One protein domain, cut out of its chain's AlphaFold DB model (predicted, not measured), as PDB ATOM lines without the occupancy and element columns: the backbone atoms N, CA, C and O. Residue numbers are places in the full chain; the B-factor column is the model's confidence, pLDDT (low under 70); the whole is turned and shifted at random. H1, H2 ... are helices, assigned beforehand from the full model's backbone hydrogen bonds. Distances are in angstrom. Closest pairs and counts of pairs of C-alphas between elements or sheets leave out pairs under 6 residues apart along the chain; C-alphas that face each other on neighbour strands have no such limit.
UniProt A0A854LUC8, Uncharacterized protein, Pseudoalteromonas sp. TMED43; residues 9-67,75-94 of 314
ATOM      1  N   ASN A   9     135.095  17.007 267.880       60.50
ATOM      2  CA  ASN A   9     134.784  16.272 266.658       60.50
ATOM      3  C   ASN A   9     136.052  15.666 266.021       60.50
ATOM      4  O   ASN A   9     137.173  15.927 266.455       60.50
ATOM      5  N   GLN A  10     135.881  14.890 264.946       56.72
ATOM      6  CA  GLN A  10     136.991  14.236 264.229       56.72
ATOM      7  C   GLN A  10     138.065  15.211 263.698       56.72
ATOM      8  O   GLN A  10     139.186  14.781 263.439       56.72
ATOM      9  N   ASP A  11     137.759  16.511 263.608       60.19
ATOM     10  CA  ASP A  11     138.678  17.571 263.173       60.19
ATOM     11  C   ASP A  11     139.326  18.329 264.351       60.19
ATOM     12  O   ASP A  11     139.926  19.390 264.159       60.19
ATOM     13  N   GLY A  12     139.170  17.836 265.586       61.94
ATOM     14  CA  GLY A  12     139.722  18.458 266.791       61.94
ATOM     15  C   GLY A  12     139.035  19.770 267.189       61.94
ATOM     16  O   GLY A  12     139.633  20.583 267.892       61.94
ATOM     17  N   LYS A  13     137.797  20.008 266.732       66.56
ATOM     18  CA  LYS A  13     137.001  21.208 267.039       66.56
ATOM     19  C   LYS A  13     135.739  20.847 267.819       66.56
ATOM     20  O   LYS A  13     135.098  19.838 267.551       66.56
ATOM     21  N   VAL A  14     135.334  21.723 268.733       69.56
ATOM     22  CA  VAL A  14     134.073  21.583 269.476       69.56
ATOM     23  C   VAL A  14     132.889  21.640 268.502       69.56
ATOM     24  O   VAL A  14     132.818  22.530 267.647       69.56
ATOM     25  N   THR A  15     131.943  20.704 268.600       76.38
ATOM     26  CA  THR A  15     130.758  20.699 267.729       76.38
ATOM     27  C   THR A  15     129.811  21.860 268.058       76.38
ATOM     28  O   THR A  15     129.753  22.359 269.183       76.38
ATOM     29  N   LYS A  16     128.959  22.264 267.099       78.19
ATOM     30  CA  LYS A  16     127.882  23.250 267.353       78.19
ATOM     31  C   LYS A  16     126.953  22.824 268.500       78.19
ATOM     32  O   LYS A  16     126.433  23.673 269.219       78.19
ATOM     33  N   LYS A  17     126.727  21.514 268.654       76.31
ATOM     34  CA  LYS A  17     125.869  20.945 269.699       76.31
ATOM     35  C   LYS A  17     126.513  21.079 271.080       76.31
ATOM     36  O   LYS A  17     125.832  21.489 272.016       76.31
ATOM     37  N   GLU A  18     127.803  20.779 271.196       74.38
ATOM     38  CA  GLU A  18     128.570  20.948 272.437       74.38
ATOM     39  C   GLU A  18     128.710  22.420 272.812       74.38
ATOM     40  O   GLU A  18     128.451  22.768 273.960       74.38
ATOM     41  N   LYS A  19     128.980  23.302 271.839       77.88
ATOM     42  CA  LYS A  19     129.016  24.753 272.073       77.88
ATOM     43  C   LYS A  19     127.698  25.259 272.672       77.88
ATOM     44  O   LYS A  19     127.708  25.910 273.711       77.88
ATOM     45  N   LYS A  20     126.559  24.866 272.090       81.69
ATOM     46  CA  LYS A  20     125.227  25.223 272.606       81.69
ATOM     47  C   LYS A  20     124.952  24.630 273.995       81.69
ATOM     48  O   LYS A  20     124.324  25.273 274.831       81.69
ATOM     49  N   ARG A  21     125.399  23.395 274.258       80.31
ATOM     50  CA  ARG A  21     125.269  22.759 275.582       80.31
ATOM     51  C   ARG A  21     126.068  23.525 276.639       80.31
ATOM     52  O   ARG A  21     125.527  23.788 277.709       80.31
ATOM     53  N   TYR A  22     127.305  23.897 276.321       80.00
ATOM     54  CA  TYR A  22     128.180  24.683 277.187       80.00
ATOM     55  C   TYR A  22     127.594  26.071 277.479       80.00
ATOM     56  O   TYR A  22     127.480  26.445 278.643       80.00
ATOM     57  N   GLU A  23     127.137  26.796 276.454       81.69
ATOM     58  CA  GLU A  23     126.481  28.105 276.610       81.69
ATOM     59  C   GLU A  23     125.242  28.019 277.512       81.69
ATOM     60  O   GLU A  23     125.084  28.813 278.436       81.69
ATOM     61  N   ASN A  24     124.390  27.007 277.312       83.69
ATOM     62  CA  ASN A  24     123.219  26.783 278.160       83.69
ATOM     63  C   ASN A  24     123.593  26.467 279.614       83.69
ATOM     64  O   ASN A  24     122.899  26.895 280.535       83.69
ATOM     65  N   GLN A  25     124.665  25.700 279.832       86.44
ATOM     66  CA  GLN A  25     125.160  25.412 281.174       86.44
ATOM     67  C   GLN A  25     125.689  26.685 281.842       86.44
ATOM     68  O   GLN A  25     125.287  26.984 282.961       86.44
ATOM     69  N   LYS A  26     126.525  27.466 281.148       83.81
ATOM     70  CA  LYS A  26     127.077  28.722 281.669       83.81
ATOM     71  C   LYS A  26     126.014  29.779 281.940       83.81
ATOM     72  O   LYS A  26     126.108  30.471 282.947       83.81
ATOM     73  N   ARG A  27     124.964  29.845 281.121       87.19
ATOM     74  CA  ARG A  27     123.796  30.698 281.377       87.19
ATOM     75  C   ARG A  27     123.085  30.318 282.675       87.19
ATOM     76  O   ARG A  27     122.783  31.195 283.474       87.19
ATOM     77  N   LYS A  28     122.862  29.022 282.911       85.69
ATOM     78  CA  LYS A  28     122.270  28.535 284.168       85.69
ATOM     79  C   LYS A  28     123.180  28.780 285.366       85.69
ATOM     80  O   LYS A  28     122.691  29.156 286.422       85.69
ATOM     81  N   GLU A  29     124.488  28.571 285.210       86.19
ATOM     82  CA  GLU A  29     125.469  28.913 286.245       86.19
ATOM     83  C   GLU A  29     125.358  30.398 286.595       86.19
ATOM     84  O   GLU A  29     125.159  30.701 287.764       86.19
ATOM     85  N   PHE A  30     125.366  31.291 285.598       87.62
ATOM     86  CA  PHE A  30     125.186  32.730 285.794       87.62
ATOM     87  C   PHE A  30     123.885  33.070 286.514       87.62
ATOM     88  O   PHE A  30     123.923  33.726 287.545       87.62
ATOM     89  N   GLN A  31     122.749  32.567 286.030       85.69
ATOM     90  CA  GLN A  31     121.440  32.788 286.652       85.69
ATOM     91  C   GLN A  31     121.402  32.375 288.130       85.69
ATOM     92  O   GLN A  31     120.765  33.045 288.932       85.69
ATOM     93  N   ASN A  32     122.118  31.311 288.498       83.69
ATOM     94  CA  ASN A  32     122.166  30.806 289.869       83.69
ATOM     95  C   ASN A  32     123.225  31.490 290.753       83.69
ATOM     96  O   ASN A  32     123.288  31.188 291.944       83.69
ATOM     97  N   MET A  33     124.087  32.360 290.208       84.75
ATOM     98  CA  MET A  33     125.110  33.064 291.000       84.75
ATOM     99  C   MET A  33     124.529  34.187 291.866       84.75
ATOM    100  O   MET A  33     125.194  34.633 292.801       84.75
ATOM    101  N   TRP A  34     123.329  34.665 291.544       83.56
ATOM    102  CA  TRP A  34     122.790  35.911 292.078       83.56
ATOM    103  C   TRP A  34     121.659  35.658 293.078       83.56
ATOM    104  O   TRP A  34     120.973  34.640 293.023       83.56
ATOM    105  N   ALA A  35     121.475  36.589 294.017       74.69
ATOM    106  CA  ALA A  35     120.472  36.470 295.079       74.69
ATOM    107  C   ALA A  35     119.028  36.688 294.591       74.69
ATOM    108  O   ALA A  35     118.093  36.314 295.292       74.69
ATOM    109  N   ILE A  36     118.859  37.281 293.406       82.25
ATOM    110  CA  ILE A  36     117.572  37.463 292.738       82.25
ATOM    111  C   ILE A  36     117.357  36.333 291.727       82.25
ATOM    112  O   ILE A  36     118.238  36.032 290.919       82.25
ATOM    113  N   SER A  37     116.198  35.685 291.773       82.62
ATOM    114  CA  SER A  37     115.869  34.606 290.853       82.62
ATOM    115  C   SER A  37     115.553  35.131 289.466       82.62
ATOM    116  O   SER A  37     114.990  36.211 289.274       82.62
ATOM    117  N   TYR A  38     115.852  34.294 288.478       81.75
ATOM    118  CA  TYR A  38     115.481  34.578 287.101       81.75
ATOM    119  C   TYR A  38     113.959  34.708 286.926       81.75
ATOM    120  O   TYR A  38     113.513  35.537 286.144       81.75
ATOM    121  N   ALA A  39     113.169  33.964 287.708       81.69
ATOM    122  CA  ALA A  39     111.710  34.044 287.686       81.69
ATOM    123  C   ALA A  39     111.187  35.428 288.107       81.69
ATOM    124  O   ALA A  39     110.192  35.886 287.554       81.69
ATOM    125  N   LEU A  40     111.851  36.103 289.055       87.31
ATOM    126  CA  LEU A  40     111.523  37.487 289.403       87.31
ATOM    127  C   LEU A  40     112.012  38.466 288.328       87.31
ATOM    128  O   LEU A  40     111.282  39.378 287.954       87.31
ATOM    129  N   ILE A  41     113.219  38.256 287.793       88.31
ATOM    130  CA  ILE A  41     113.771  39.090 286.713       88.31
ATOM    131  C   ILE A  41     112.841  39.107 285.490       88.31
ATOM    132  O   ILE A  41     112.615  40.165 284.914       88.31
ATOM    133  N   GLU A  42     112.265  37.963 285.113       89.38
ATOM    134  CA  GLU A  42     111.346  37.850 283.970       89.38
ATOM    135  C   GLU A  42     110.055  38.677 284.114       89.38
ATOM    136  O   GLU A  42     109.389  38.940 283.112       89.38
ATOM    137  N   GLN A  43     109.705  39.114 285.328       89.19
ATOM    138  CA  GLN A  43     108.518  39.937 285.580       89.19
ATOM    139  C   GLN A  43     108.733  41.423 285.258       89.19
ATOM    140  O   GLN A  43     107.753  42.156 285.111       89.19
ATOM    141  N   ASP A  44     109.983  41.877 285.123       92.69
ATOM    142  CA  ASP A  44     110.326  43.250 284.748       92.69
ATOM    143  C   ASP A  44     111.128  43.250 283.441       92.69
ATOM    144  O   ASP A  44     112.275  42.810 283.383       92.69
ATOM    145  N   GLN A  45     110.515  43.745 282.361       94.06
ATOM    146  CA  GLN A  45     111.114  43.688 281.025       94.06
ATOM    147  C   GLN A  45     112.469  44.410 280.958       94.06
ATOM    148  O   GLN A  45     113.391  43.921 280.308       94.06
ATOM    149  N   GLN A  46     112.602  45.556 281.627       94.31
ATOM    150  CA  GLN A  46     113.835  46.337 281.595       94.31
ATOM    151  C   GLN A  46     114.954  45.612 282.349       94.31
ATOM    152  O   GLN A  46     116.078  45.516 281.850       94.31
ATOM    153  N   LEU A  47     114.637  45.067 283.524       93.94
ATOM    154  CA  LEU A  47     115.569  44.265 284.306       93.94
ATOM    155  C   LEU A  47     115.986  43.001 283.545       93.94
ATOM    156  O   LEU A  47     117.167  42.658 283.536       93.94
ATOM    157  N   LEU A  48     115.044  42.336 282.868       94.12
ATOM    158  CA  LEU A  48     115.306  41.158 282.043       94.12
ATOM    159  C   LEU A  48     116.245  41.471 280.876       94.12
ATOM    160  O   LEU A  48     117.191  40.721 280.629       94.12
ATOM    161  N   GLU A  49     116.002  42.565 280.154       95.69
ATOM    162  CA  GLU A  49     116.858  43.006 279.050       95.69
ATOM    163  C   GLU A  49     118.282  43.311 279.535       95.69
ATOM    164  O   GLU A  49     119.245  42.792 278.960       95.69
ATOM    165  N   TRP A  50     118.425  44.070 280.628       95.81
ATOM    166  CA  TRP A  50     119.729  44.350 281.239       95.81
ATOM    167  C   TRP A  50     120.430  43.059 281.690       95.81
ATOM    168  O   TRP A  50     121.588  42.826 281.336       95.81
ATOM    169  N   PHE A  51     119.725  42.170 282.392       95.06
ATOM    170  CA  PHE A  51     120.284  40.920 282.904       95.06
ATOM    171  C   PHE A  51     120.726  39.974 281.779       95.06
ATOM    172  O   PHE A  51     121.765  39.312 281.873       95.06
ATOM    173  N   ASN A  52     119.965  39.912 280.684       93.00
ATOM    174  CA  ASN A  52     120.351  39.153 279.498       93.00
ATOM    175  C   ASN A  52     121.623  39.731 278.858       93.00
ATOM    176  O   ASN A  52     122.492  38.955 278.465       93.00
ATOM    177  N   GLY A  53     121.779  41.059 278.821       95.00
ATOM    178  CA  GLY A  53     123.022  41.714 278.392       95.00
ATOM    179  C   GLY A  53     124.227  41.318 279.253       95.00
ATOM    180  O   GLY A  53     125.241  40.871 278.720       95.00
ATOM    181  N   GLN A  54     124.078  41.371 280.580       95.00
ATOM    182  CA  GLN A  54     125.106  40.927 281.534       95.00
ATOM    183  C   GLN A  54     125.456  39.442 281.362       95.00
ATOM    184  O   GLN A  54     126.614  39.036 281.469       95.00
ATOM    185  N   THR A  55     124.457  38.619 281.037       92.88
ATOM    186  CA  THR A  55     124.667  37.200 280.744       92.88
ATOM    187  C   THR A  55     125.532  37.008 279.495       92.88
ATOM    188  O   THR A  55     126.425  36.162 279.507       92.88
ATOM    189  N   GLU A  56     125.305  37.772 278.420       92.81
ATOM    190  CA  GLU A  56     126.141  37.695 277.211       92.81
ATOM    191  C   GLU A  56     127.584  38.144 277.480       92.81
ATOM    192  O   GLU A  56     128.523  37.507 276.997       92.81
ATOM    193  N   GLU A  57     127.780  39.184 278.296       92.81
ATOM    194  CA  GLU A  57     129.114  39.624 278.716       92.81
ATOM    195  C   GLU A  57     129.845  38.533 279.514       92.81
ATOM    196  O   GLU A  57     130.994  38.195 279.210       92.81
ATOM    197  N   TYR A  58     129.156  37.904 280.469       91.50
ATOM    198  CA  TYR A  58     129.693  36.766 281.211       91.50
ATOM    199  C   TYR A  58     130.049  35.593 280.292       91.50
ATOM    200  O   TYR A  58     131.117  35.002 280.441       91.50
ATOM    201  N   LEU A  59     129.193  35.251 279.324       88.12
ATOM    202  CA  LEU A  59     129.464  34.171 278.370       88.12
ATOM    203  C   LEU A  59     130.683  34.464 277.485       88.12
ATOM    204  O   LEU A  59     131.403  33.530 277.122       88.12
ATOM    205  N   ALA A  60     130.932  35.735 277.158       90.38
ATOM    206  CA  ALA A  60     132.089  36.154 276.374       90.38
ATOM    207  C   ALA A  60     133.409  36.060 277.161       90.38
ATOM    208  O   ALA A  60     134.435  35.706 276.573       90.38
ATOM    209  N   ASN A  61     133.400  36.344 278.470       89.44
ATOM    210  CA  ASN A  61     134.588  36.251 279.327       89.44
ATOM    211  C   ASN A  61     134.263  35.865 280.790       89.44
ATOM    212  O   ASN A  61     134.312  36.721 281.679       89.44
ATOM    213  N   PRO A  62     134.011  34.574 281.085       84.81
ATOM    214  CA  PRO A  62     133.590  34.150 282.423       84.81
ATOM    215  C   PRO A  62     134.623  34.407 283.530       84.81
ATOM    216  O   PRO A  62     134.249  34.621 284.679       84.81
ATOM    217  N   GLU A  63     135.919  34.342 283.203       86.00
ATOM    218  CA  GLU A  63     137.020  34.514 284.167       86.00
ATOM    219  C   GLU A  63     137.312  35.994 284.465       86.00
ATOM    220  O   GLU A  63     137.820  36.308 285.539       86.00
ATOM    221  N   GLY A  64     136.990  36.899 283.532       88.88
ATOM    222  CA  GLY A  64     137.197  38.342 283.683       88.88
ATOM    223  C   GLY A  64     135.946  39.145 284.042       88.88
ATOM    224  O   GLY A  64     136.037  40.363 284.156       88.88
ATOM    225  N   PHE A  65     134.792  38.496 284.205       91.81
ATOM    226  CA  PHE A  65     133.546  39.156 284.592       91.81
ATOM    227  C   PHE A  65     133.621  39.677 286.038       91.81
ATOM    228  O   PHE A  65     133.864  38.902 286.969       91.81
ATOM    229  N   SER A  66     133.393  40.978 286.249       92.94
ATOM    230  CA  SER A  66     133.402  41.573 287.592       92.94
ATOM    231  C   SER A  66     132.052  41.394 288.279       92.94
ATOM    232  O   SER A  66     131.044  41.977 287.882       92.94
ATOM    233  N   LYS A  67     132.045  40.622 289.369       90.44
ATOM    234  CA  LYS A  67     130.850  40.441 290.205       90.44
ATOM    235  C   LYS A  67     130.478  41.728 290.936       90.44
ATOM    236  O   LYS A  67     129.304  42.016 291.121       90.44
ATOM    237  N   ASP A  75     122.021  47.229 291.575       90.06
ATOM    238  CA  ASP A  75     121.504  48.191 292.545       90.06
ATOM    239  C   ASP A  75     121.022  49.474 291.857       90.06
ATOM    240  O   ASP A  75     120.070  50.094 292.318       90.06
ATOM    241  N   GLN A  76     121.619  49.863 290.728       93.12
ATOM    242  CA  GLN A  76     121.216  51.045 289.957       93.12
ATOM    243  C   GLN A  76     119.999  50.816 289.054       93.12
ATOM    244  O   GLN A  76     119.450  51.790 288.529       93.12
ATOM    245  N   GLN A  77     119.554  49.570 288.862       93.69
ATOM    246  CA  GLN A  77     118.380  49.306 288.035       93.69
ATOM    247  C   GLN A  77     117.131  49.972 288.634       93.69
ATOM    248  O   GLN A  77     116.938  49.924 289.853       93.69
ATOM    249  N   PRO A  78     116.229  50.537 287.804       94.31
ATOM    250  CA  PRO A  78     114.994  51.151 288.292       94.31
ATOM    251  C   PRO A  78     114.169  50.224 289.188       94.31
ATOM    252  O   PRO A  78     113.590  50.680 290.171       94.31
ATOM    253  N   PHE A  79     114.161  48.922 288.887       91.88
ATOM    254  CA  PHE A  79     113.533  47.897 289.718       91.88
ATOM    255  C   PHE A  79     114.099  47.879 291.148       91.88
ATOM    256  O   PHE A  79     113.345  48.007 292.114       91.88
ATOM    257  N   SER A  80     115.424  47.793 291.286       90.06
ATOM    258  CA  SER A  80     116.126  47.755 292.577       90.06
ATOM    259  C   SER A  80     116.002  49.065 293.354       90.06
ATOM    260  O   SER A  80     115.994  49.061 294.579       90.06
ATOM    261  N   GLN A  81     115.860  50.194 292.656       91.31
ATOM    262  CA  GLN A  81     115.617  51.501 293.272       91.31
ATOM    263  C   GLN A  81     114.163  51.685 293.726       91.31
ATOM    264  O   GLN A  81     113.887  52.435 294.663       91.31
ATOM    265  N   LYS A  82     113.215  51.015 293.064       90.50
ATOM    266  CA  LYS A  82     111.784  51.103 293.370       90.50
ATOM    267  C   LYS A  82     111.399  50.285 294.601       90.50
ATOM    268  O   LYS A  82     110.510  50.699 295.346       90.50
ATOM    269  N   TYR A  83     112.020  49.126 294.794       90.12
ATOM    270  CA  TYR A  83     111.641  48.169 295.830       90.12
ATOM    271  C   TYR A  83     112.722  48.031 296.903       90.12
ATOM    272  O   TYR A  83     113.912  48.030 296.615       90.12
ATOM    273  N   SER A  84     112.305  47.889 298.163       89.62
ATOM    274  CA  SER A  84     113.232  47.579 299.255       89.62
ATOM    275  C   SER A  84     113.807  46.168 299.092       89.62
ATOM    276  O   SER A  84     113.175  45.298 298.492       89.62
ATOM    277  N   SER A  85     114.964  45.890 299.696       87.19
ATOM    278  CA  SER A  85     115.539  44.534 299.701       87.19
ATOM    279  C   SER A  85     114.601  43.489 300.322       87.19
ATOM    280  O   SER A  85     114.564  42.349 299.867       87.19
ATOM    281  N   VAL A  86     113.798  43.883 301.319       90.62
ATOM    282  CA  VAL A  86     112.757  43.035 301.927       90.62
ATOM    283  C   VAL A  86     111.642  42.736 300.926       90.62
ATOM    284  O   VAL A  86     111.236  41.584 300.788       90.62
ATOM    285  N   ALA A  87     111.171  43.751 300.196       92.94
ATOM    286  CA  ALA A  87     110.155  43.569 299.166       92.94
ATOM    287  C   ALA A  87     110.657  42.666 298.033       92.94
ATOM    288  O   ALA A  87     109.942  41.758 297.626       92.94
ATOM    289  N   ILE A  88     111.894  42.877 297.574       91.31
ATOM    290  CA  ILE A  88     112.527  42.051 296.538       91.31
ATOM    291  C   ILE A  88     112.642  40.598 297.010       91.31
ATOM    292  O   ILE A  88     112.314  39.695 296.249       91.31
ATOM    293  N   ALA A  89     113.045  40.354 298.261       91.56
ATOM    294  CA  ALA A  89     113.133  39.000 298.806       91.56
ATOM    295  C   ALA A  89     111.766  38.294 298.885       91.56
ATOM    296  O   ALA A  89     111.669  37.109 298.569       91.56
ATOM    297  N   ASP A  90     110.704  39.007 299.273       95.12
ATOM    298  CA  ASP A  90     109.342  38.456 299.284       95.12
ATOM    299  C   ASP A  90     108.817  38.177 297.865       95.12
ATOM    300  O   ASP A  90     108.265  37.107 297.621       95.12
ATOM    301  N   MET A  91     109.049  39.093 296.916       94.50
ATOM    302  CA  MET A  91     108.710  38.903 295.498       94.50
ATOM    303  C   MET A  91     109.487  37.741 294.869       94.50
ATOM    304  O   MET A  91     108.945  37.001 294.052       94.50
ATOM    305  N   ASP A  92     110.748  37.550 295.260       92.00
ATOM    306  CA  ASP A  92     111.568  36.433 294.791       92.00
ATOM    307  C   ASP A  92     111.008  35.098 295.277       92.00
ATOM    308  O   ASP A  92     110.898  34.129 294.521       92.00
ATOM    309  N   PHE A  93     110.612  35.063 296.550       94.31
ATOM    310  CA  PHE A  93     109.980  33.898 297.145       94.31
ATOM    311  C   PHE A  93     108.631  33.588 296.475       94.31
ATOM    312  O   PHE A  93     108.395  32.429 296.134       94.31
ATOM    313  N   GLU A  94     107.804  34.606 296.206       95.50
ATOM    314  CA  GLU A  94     106.556  34.477 295.438       95.50
ATOM    315  C   GLU A  94     106.810  33.891 294.040       95.50
ATOM    316  O   GLU A  94     106.169  32.915 293.654       95.50
TER     317      GLU A  94
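AT A GLANCE: This is residues 9 to 67 and 75 to 94 of the 314 residues of an uncharacterized protein of Pseudoalteromonas sp. TMED43 (UniProt A0A854LUC8). Two long helices, H1 and H3, meet at a slant; residues 10 to 17 stick out at one end, and short H2, H4 and H5 gather loosely at the other. The printed part has 79 residues with five named helices, H1 to H5 in order, and no named strand: all helix. It is loose, with a radius of gyration of the C-alphas of 15.7 A, spanning 54 by 25 by 19 A.

IN THESE COORDINATES: Find C-alpha 16 at (127.882, 23.250, 267.353); H1 runs 24.4 A to residue 32. Next find H2, residues 38 to 41, 4.8 A, and H3, residues 45 to 60, 22.8 A. Then come H4, residues 78 to 82, 6.0 A, and H5, residues 85 to 94, 14.1 A, ending at (106.556, 34.477, 295.438).

HOW THE PARTS SIT: Residues 23 to 30 of H1 touch residues 55 to 59 of H3, at a steep tilt of 56 degrees, opposite ways; the closest C-alphas, Arg 27 and Thr 55, are 6.6 A apart. H2 and H5 only just touch, with 3 pairs of C-alphas within 8 A, closest Leu 40 and Asp 92, 5.5 A. H4 is close but not clearly touching H3. Every O i to N i+4 pair is within hydrogen-bond range in H1, H3, H4 and H5; H2 is too short for one.

THE WHOLE: Residues 68 to 74 are cut out, a 12.4 A gap between C-alphas 67 and 75. Residues 9 to 14 have pLDDT under 70.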